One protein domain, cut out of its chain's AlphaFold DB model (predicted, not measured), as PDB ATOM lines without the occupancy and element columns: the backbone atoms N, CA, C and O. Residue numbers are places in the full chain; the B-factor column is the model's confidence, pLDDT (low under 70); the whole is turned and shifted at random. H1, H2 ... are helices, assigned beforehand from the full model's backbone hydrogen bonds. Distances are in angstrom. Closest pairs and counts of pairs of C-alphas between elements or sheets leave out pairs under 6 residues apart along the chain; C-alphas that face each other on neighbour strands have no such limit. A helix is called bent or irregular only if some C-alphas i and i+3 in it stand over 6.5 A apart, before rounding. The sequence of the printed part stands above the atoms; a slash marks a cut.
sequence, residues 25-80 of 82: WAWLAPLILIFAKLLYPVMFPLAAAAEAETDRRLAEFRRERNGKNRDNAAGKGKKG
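What this domain is: This is residues 25 to 80 of the 82 residues of an uncharacterized protein of Actinoplanes teichomyceticus (UniProt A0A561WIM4). Two helices meet at their ends and make an L, the shorter H1 as one arm and the much longer H2 as the other. The corner lies at Phe 44, and away from it both arms stand free. The printed part has 56 residues with two named helices, H1 then H2, and no named strand: all helix. It is extended, with a radius of gyration of the C-alphas of 20.3 A and spans of 63 by 29 by 8 A.

Where its parts are: H1, residues 25 to 43, begins at C-alpha 25 at (-11.506, -93.589, 62.013) and is 25.5 A long from first to last C-alpha. It has a kink of 36 degrees near residue 37, and it is only just irregular: C-alphas 38 and 41 are 6.8 A apart. H2, residues 45 to 79, is 51.9 A long and ends at C-alpha 79 at (-50.263, -129.284, 26.422).

How they stand to each other: H1 and H2 touch only at the corner by their tight link, H1 with residues 40 to 41 alone and H2 with residues 47 to 49 alone. Their closest C-alphas, those of Pro 41 and Ala 48, are 5.2 A apart. Their lines are about perpendicular, at 89 degrees. O i to N i+4 pairs are within hydrogen-bond range in 11 of 15 cases in H1 and 29 of 31 in H2.

The domain as a whole: The two C-alphas farthest apart, those of Trp 25 and Gly 80, are 63.8 A apart. The printed part has no cut. Mean pLDDT of the printed part is 76.4, and residues 68 to 80 are under 70.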
ATOM      1  N   TRP A  25     -11.401 -94.461  63.187       85.62
ATOM      2  CA  TRP A  25     -11.506 -93.589  62.013       85.62
ATOM      3  C   TRP A  25     -12.046 -94.319  60.779       85.62
ATOM      4  O   TRP A  25     -12.624 -93.685  59.900       85.62
ATOM      5  N   ALA A  26     -11.900 -95.644  60.691       88.31
ATOM      6  CA  ALA A  26     -12.366 -96.415  59.541       88.31
ATOM      7  C   ALA A  26     -13.898 -96.393  59.429       88.31
ATOM      8  O   ALA A  26     -14.442 -96.475  58.329       88.31
ATOM      9  N   TRP A  27     -14.595 -96.170  60.546       86.94
ATOM     10  CA  TRP A  27     -16.040 -95.948  60.579       86.94
ATOM     11  C   TRP A  27     -16.481 -94.646  59.901       86.94
ATOM     12  O   TRP A  27     -17.642 -94.531  59.507       86.94
ATOM     13  N   LEU A  28     -15.573 -93.686  59.681       90.00
ATOM     14  CA  LEU A  28     -15.888 -92.458  58.951       90.00
ATOM     15  C   LEU A  28     -16.235 -92.738  57.488       90.00
ATOM     16  O   LEU A  28     -17.121 -92.086  56.948       90.00
ATOM     17  N   ALA A  29     -15.596 -93.717  56.846       91.12
ATOM     18  CA  ALA A  29     -15.845 -94.032  55.441       91.12
ATOM     19  C   ALA A  29     -17.305 -94.456  55.156       91.12
ATOM     20  O   ALA A  29     -17.946 -93.812  54.322       91.12
ATOM     21  N   PRO A  30     -17.887 -95.470  55.833       92.06
ATOM     22  CA  PRO A  30     -19.287 -95.828  55.619       92.06
ATOM     23  C   PRO A  30     -20.245 -94.710  56.043       92.06
ATOM     24  O   PRO A  30     -21.241 -94.495  55.358       92.06
ATOM     25  N   LEU A  31     -19.936 -93.952  57.104       92.00
ATOM     26  CA  LEU A  31     -20.712 -92.766  57.483       92.00
ATOM     27  C   LEU A  31     -20.756 -91.752  56.334       92.00
ATOM     28  O   LEU A  31     -21.838 -91.386  55.879       92.00
ATOM     29  N   ILE A  32     -19.596 -91.355  55.809       93.38
ATOM     30  CA  ILE A  32     -19.487 -90.415  54.689       93.38
ATOM     31  C   ILE A  32     -20.221 -90.952  53.463       93.38
ATOM     32  O   ILE A  32     -20.929 -90.190  52.819       93.38
ATOM     33  N   LEU A  33     -20.114 -92.244  53.150       93.00
ATOM     34  CA  LEU A  33     -20.824 -92.838  52.015       93.00
ATOM     35  C   LEU A  33     -22.346 -92.786  52.185       93.00
ATOM     36  O   LEU A  33     -23.047 -92.469  51.228       93.00
ATOM     37  N   ILE A  34     -22.862 -93.047  53.388       93.06
ATOM     38  CA  ILE A  34     -24.296 -92.928  53.685       93.06
ATOM     39  C   ILE A  34     -24.743 -91.475  53.515       93.06
ATOM     40  O   ILE A  34     -25.718 -91.210  52.813       93.06
ATOM     41  N   PHE A  35     -24.009 -90.524  54.096       90.56
ATOM     42  CA  PHE A  35     -24.331 -89.105  53.965       90.56
ATOM     43  C   PHE A  35     -24.224 -88.620  52.519       90.56
ATOM     44  O   PHE A  35     -25.126 -87.937  52.044       90.56
ATOM     45  N   ALA A  36     -23.190 -89.024  51.784       88.31
ATOM     46  CA  ALA A  36     -23.024 -88.706  50.373       88.31
ATOM     47  C   ALA A  36     -24.169 -89.283  49.536       88.31
ATOM     48  O   ALA A  36     -24.721 -88.577  48.699       88.31
ATOM     49  N   LYS A  37     -24.597 -90.525  49.799       87.06
ATOM     50  CA  LYS A  37     -25.754 -91.148  49.138       87.06
ATOM     51  C   LYS A  37     -27.049 -90.378  49.408       87.06
ATOM     52  O   LYS A  37     -27.867 -90.251  48.503       87.06
ATOM     53  N   LEU A  38     -27.238 -89.883  50.631       88.25
ATOM     54  CA  LEU A  38     -28.419 -89.108  51.025       88.25
ATOM     55  C   LEU A  38     -28.398 -87.679  50.469       88.25
ATOM     56  O   LEU A  38     -29.447 -87.152  50.116       88.25
ATOM     57  N   LEU A  39     -27.218 -87.065  50.362       86.75
ATOM     58  CA  LEU A  39     -27.031 -85.716  49.820       86.75
ATOM     59  C   LEU A  39     -26.971 -85.690  48.288       86.75
ATOM     60  O   LEU A  39     -27.286 -84.664  47.690       86.75
ATOM     61  N   TYR A  40     -26.613 -86.800  47.637       85.06
ATOM     62  CA  TYR A  40     -26.484 -86.903  46.180       85.06
ATOM     63  C   TYR A  40     -27.713 -86.389  45.406       85.06
ATOM     64  O   TYR A  40     -27.522 -85.581  44.495       85.06
ATOM     65  N   PRO A  41     -28.967 -86.727  45.775       81.50
ATOM     66  CA  PRO A  41     -30.151 -86.218  45.082       81.50
ATOM     67  C   PRO A  41     -30.360 -84.709  45.234       81.50
ATOM     68  O   PRO A  41     -30.979 -84.091  44.375       81.50
ATOM     69  N   VAL A  42     -29.859 -84.113  46.320       84.19
ATOM     70  CA  VAL A  42     -29.984 -82.673  46.597       84.19
ATOM     71  C   VAL A  42     -28.899 -81.886  45.865       84.19
ATOM     72  O   VAL A  42     -29.174 -80.825  45.311       84.19
ATOM     73  N   MET A  43     -27.675 -82.417  45.826       81.00
ATOM     74  CA  MET A  43     -26.532 -81.773  45.171       81.00
ATOM     75  C   MET A  43     -26.560 -81.937  43.645       81.00
ATOM     76  O   MET A  43     -26.126 -81.040  42.926       81.00
ATOM     77  N   PHE A  44     -27.093 -83.057  43.144       83.56
ATOM     78  CA  PHE A  44     -27.165 -83.381  41.715       83.56
ATOM     79  C   PHE A  44     -28.564 -83.877  41.312       83.56
ATOM     80  O   PHE A  44     -28.732 -85.029  40.903       83.56
ATOM     81  N   PRO A  45     -29.590 -83.010  41.380       76.19
ATOM     82  CA  PRO A  45     -30.982 -83.410  41.166       76.19
ATOM     83  C   PRO A  45     -31.248 -83.963  39.761       76.19
ATOM     84  O   PRO A  45     -32.037 -84.891  39.603       76.19
ATOM     85  N   LEU A  46     -30.560 -83.447  38.738       76.00
ATOM     86  CA  LEU A  46     -30.707 -83.910  37.353       76.00
ATOM     87  C   LEU A  46     -30.108 -85.307  37.129       76.00
ATOM     88  O   LEU A  46     -30.725 -86.134  36.462       76.00
ATOM     89  N   ALA A  47     -28.939 -85.589  37.711       77.12
ATOM     90  CA  ALA A  47     -28.310 -86.907  37.621       77.12
ATOM     91  C   ALA A  47     -29.112 -87.955  38.408       77.12
ATOM     92  O   ALA A  47     -29.382 -89.043  37.905       77.12
ATOM     93  N   ALA A  48     -29.590 -87.590  39.600       74.69
ATOM     94  CA  ALA A  48     -30.424 -88.460  40.420       74.69
ATOM     95  C   ALA A  48     -31.783 -88.775  39.767       74.69
ATOM     96  O   ALA A  48     -32.261 -89.905  39.862       74.69
ATOM     97  N   ALA A  49     -32.399 -87.807  39.078       74.75
ATOM     98  CA  ALA A  49     -33.635 -88.034  38.329       74.75
ATOM     99  C   ALA A  49     -33.428 -89.000  37.148       74.75
ATOM    100  O   ALA A  49     -34.246 -89.898  36.947       74.75
ATOM    101  N   ALA A  50     -32.320 -88.856  36.412       74.56
ATOM    102  CA  ALA A  50     -31.974 -89.752  35.310       74.56
ATOM    103  C   ALA A  50     -31.726 -91.194  35.793       74.56
ATOM    104  O   ALA A  50     -32.254 -92.139  35.205       74.56
ATOM    105  N   GLU A  51     -30.998 -91.366  36.901       76.50
ATOM    106  CA  GLU A  51     -30.757 -92.681  37.509       76.50
ATOM    107  C   GLU A  51     -32.056 -93.337  38.009       76.50
ATOM    108  O   GLU A  51     -32.300 -94.523  37.760       76.50
ATOM    109  N   ALA A  52     -32.936 -92.560  38.648       75.69
ATOM    110  CA  ALA A  52     -34.234 -93.043  39.111       75.69
ATOM    111  C   ALA A  52     -35.143 -93.494  37.953       75.69
ATOM    112  O   ALA A  52     -35.908 -94.454  38.101       75.69
ATOM    113  N   GLU A  53     -35.065 -92.837  36.793       72.38
ATOM    114  CA  GLU A  53     -35.797 -93.261  35.599       72.38
ATOM    115  C   GLU A  53     -35.246 -94.581  35.037       72.38
ATOM    116  O   GLU A  53     -36.021 -95.485  34.710       72.38
ATOM    117  N   THR A  54     -33.921 -94.749  34.989       74.38
ATOM    118  CA  THR A  54     -33.305 -96.015  34.560       74.38
ATOM    119  C   THR A  54     -33.628 -97.183  35.490       74.38
ATOM    120  O   THR A  54     -33.938 -98.273  35.002       74.38
ATOM    121  N   ASP A  55     -33.647 -96.965  36.807       74.12
ATOM    122  CA  ASP A  55     -34.024 -97.988  37.790       74.12
ATOM    123  C   ASP A  55     -35.497 -98.394  37.659       74.12
ATOM    124  O   ASP A  55     -35.828 -99.584  37.732       74.12
ATOM    125  N   ARG A  56     -36.394 -97.432  37.390       74.50
ATOM    126  CA  ARG A  56     -37.806 -97.722  37.089       74.50
ATOM    127  C   ARG A  56     -37.949 -98.584  35.839       74.50
ATOM    128  O   ARG A  56     -38.612 -99.621  35.903       74.50
ATOM    129  N   ARG A  57     -37.262 -98.232  34.748       74.12
ATOM    130  CA  ARG A  57     -37.277 -99.030  33.510       74.12
ATOM    131  C   ARG A  57     -36.730-100.441  33.737       74.12
ATOM    132  O   ARG A  57     -37.322-101.411  33.274       74.12
ATOM    133  N   LEU A  58     -35.645-100.599  34.496       78.56
ATOM    134  CA  LEU A  58     -35.085-101.913  34.847       78.56
ATOM    135  C   LEU A  58     -36.051-102.763  35.687       78.56
ATOM    136  O   LEU A  58     -36.150-103.979  35.481       78.56
ATOM    137  N   ALA A  59     -36.772-102.142  36.623       80.44
ATOM    138  CA  ALA A  59     -37.784-102.814  37.430       80.44
ATOM    139  C   ALA A  59     -38.986-103.267  36.585       80.44
ATOM    140  O   ALA A  59     -39.475-104.388  36.764       80.44
ATOM    141  N   GLU A  60     -39.423-102.444  35.632       78.94
ATOM    142  CA  GLU A  60     -40.467-102.777  34.658       78.94
ATOM    143  C   GLU A  60     -40.034-103.929  33.743       78.94
ATOM    144  O   GLU A  60     -40.721-104.951  33.690       78.94
ATOM    145  N   PHE A  61     -38.832-103.867  33.157       77.06
ATOM    146  CA  PHE A  61     -38.274-104.965  32.358       77.06
ATOM    147  C   PHE A  61     -38.178-106.282  33.137       77.06
ATOM    148  O   PHE A  61     -38.374-107.369  32.584       77.06
ATOM    149  N   ARG A  62     -37.857-106.224  34.435       79.69
ATOM    150  CA  ARG A  62     -37.824-107.418  35.291       79.69
ATOM    151  C   ARG A  62     -39.231-107.978  35.528       79.69
ATOM    152  O   ARG A  62     -39.399-109.198  35.520       79.69
ATOM    153  N   ARG A  63     -40.240-107.116  35.707       78.75
ATOM    154  CA  ARG A  63     -41.650-107.518  35.858       78.75
ATOM    155  C   ARG A  63     -42.204-108.146  34.582       78.75
ATOM    156  O   ARG A  63     -42.774-109.232  34.665       78.75
ATOM    157  N   GLU A  64     -41.969-107.543  33.419       76.06
ATOM    158  CA  GLU A  64     -42.400-108.086  32.121       76.06
ATOM    159  C   GLU A  64     -41.784-109.458  31.838       76.06
ATOM    160  O   GLU A  64     -42.477-110.396  31.437       76.06
ATOM    161  N   ARG A  65     -40.483-109.620  32.114       75.38
ATOM    162  CA  ARG A  65     -39.785-110.901  31.938       75.38
ATOM    163  C   ARG A  65     -40.349-111.995  32.847       75.38
ATOM    164  O   ARG A  65     -40.514-113.132  32.406       75.38
ATOM    165  N   ASN A  66     -40.669-111.656  34.096       73.69
ATOM    166  CA  ASN A  66     -41.277-112.593  35.042       73.69
ATOM    167  C   ASN A  66     -42.725-112.948  34.666       73.69
ATOM    168  O   ASN A  66     -43.110-114.108  34.819       73.69
ATOM    169  N   GLY A  67     -43.503-111.997  34.140       71.81
ATOM    170  CA  GLY A  67     -44.843-112.252  33.598       71.81
ATOM    171  C   GLY A  67     -44.802-113.209  32.406       71.81
ATOM    172  O   GLY A  67     -45.422-114.269  32.437       71.81
ATOM    173  N   LYS A  68     -43.943-112.925  31.421       69.31
ATOM    174  CA  LYS A  68     -43.776-113.752  30.215       69.31
ATOM    175  C   LYS A  68     -43.290-115.176  30.516       69.31
ATOM    176  O   LYS A  68     -43.712-116.126  29.858       69.31
ATOM    177  N   ASN A  69     -42.424-115.355  31.519       66.62
ATOM    178  CA  ASN A  69     -42.009-116.690  31.969       66.62
ATOM    179  C   ASN A  69     -43.148-117.466  32.647       66.62
ATOM    180  O   ASN A  69     -43.262-118.676  32.441       66.62
ATOM    181  N   ARG A  70     -44.006-116.790  33.424       63.44
ATOM    182  CA  ARG A  70     -45.194-117.407  34.033       63.44
ATOM    183  C   ARG A  70     -46.199-117.868  32.979       63.44
ATOM    184  O   ARG A  70     -46.670-119.003  33.061       63.44
ATOM    185  N   ASP A  71     -46.452-117.048  31.965       62.41
ATOM    186  CA  ASP A  71     -47.397-117.375  30.890       62.41
ATOM    187  C   ASP A  71     -46.900-118.549  30.027       62.41
ATOM    188  O   ASP A  71     -47.657-119.472  29.709       62.41
ATOM    189  N   ASN A  72     -45.594-118.593  29.736       60.34
ATOM    190  CA  ASN A  72     -44.969-119.715  29.028       60.34
ATOM    191  C   ASN A  72     -44.998-121.030  29.832       60.34
ATOM    192  O   ASN A  72     -45.167-122.106  29.249       60.34
ATOM    193  N   ALA A  73     -44.859-120.972  31.162       59.56
ATOM    194  CA  ALA A  73     -44.962-122.149  32.028       59.56
ATOM    195  C   ALA A  73     -46.408-122.681  32.108       59.56
ATOM    196  O   ALA A  73     -46.628-123.891  32.019       59.56
ATOM    197  N   ALA A  74     -47.399-121.787  32.193       59.72
ATOM    198  CA  ALA A  74     -48.818-122.150  32.203       59.72
ATOM    199  C   ALA A  74     -49.278-122.781  30.871       59.72
ATOM    200  O   ALA A  74     -50.063-123.735  30.871       59.72
ATOM    201  N   GLY A  75     -48.746-122.310  29.736       57.94
ATOM    202  CA  GLY A  75     -49.028-122.865  28.407       57.94
ATOM    203  C   GLY A  75     -48.442-124.264  28.173       57.94
ATOM    204  O   GLY A  75     -49.109-125.121  27.587       57.94
ATOM    205  N   LYS A  76     -47.228-124.543  28.672       57.34
ATOM    206  CA  LYS A  76     -46.615-125.886  28.585       57.34
ATOM    207  C   LYS A  76     -47.319-126.918  29.473       57.34
ATOM    208  O   LYS A  76     -47.477-128.057  29.043       57.34
ATOM    209  N   GLY A  77     -47.804-126.525  30.654       54.88
ATOM    210  CA  GLY A  77     -48.526-127.426  31.565       54.88
ATOM    211  C   GLY A  77     -49.864-127.944  31.017       54.88
ATOM    212  O   GLY A  77     -50.258-129.069  31.313       54.88
ATOM    213  N   LYS A  78     -50.548-127.169  30.163       54.81
ATOM    214  CA  LYS A  78     -51.820-127.582  29.536       54.81
ATOM    215  C   LYS A  78     -51.660-128.481  28.304       54.81
ATOM    216  O   LYS A  78     -52.618-129.148  27.932       54.81
ATOM    217  N   LYS A  79     -50.482-128.521  27.668       54.34
ATOM    218  CA  LYS A  79     -50.263-129.284  26.422       54.34
ATOM    219  C   LYS A  79     -49.850-130.748  26.644       54.34
ATOM    220  O   LYS A  79     -49.844-131.505  25.683       54.34
ATOM    221  N   GLY A  80     -49.530-131.140  27.881       50.22
ATOM    222  CA  GLY A  80     -49.166-132.516  28.261       50.22
ATOM    223  C   GLY A  80     -50.283-133.321  28.935       50.22
ATOM    224  O   GLY A  80     -50.019-134.395  29.459       50.22
TER     225      GLY A  80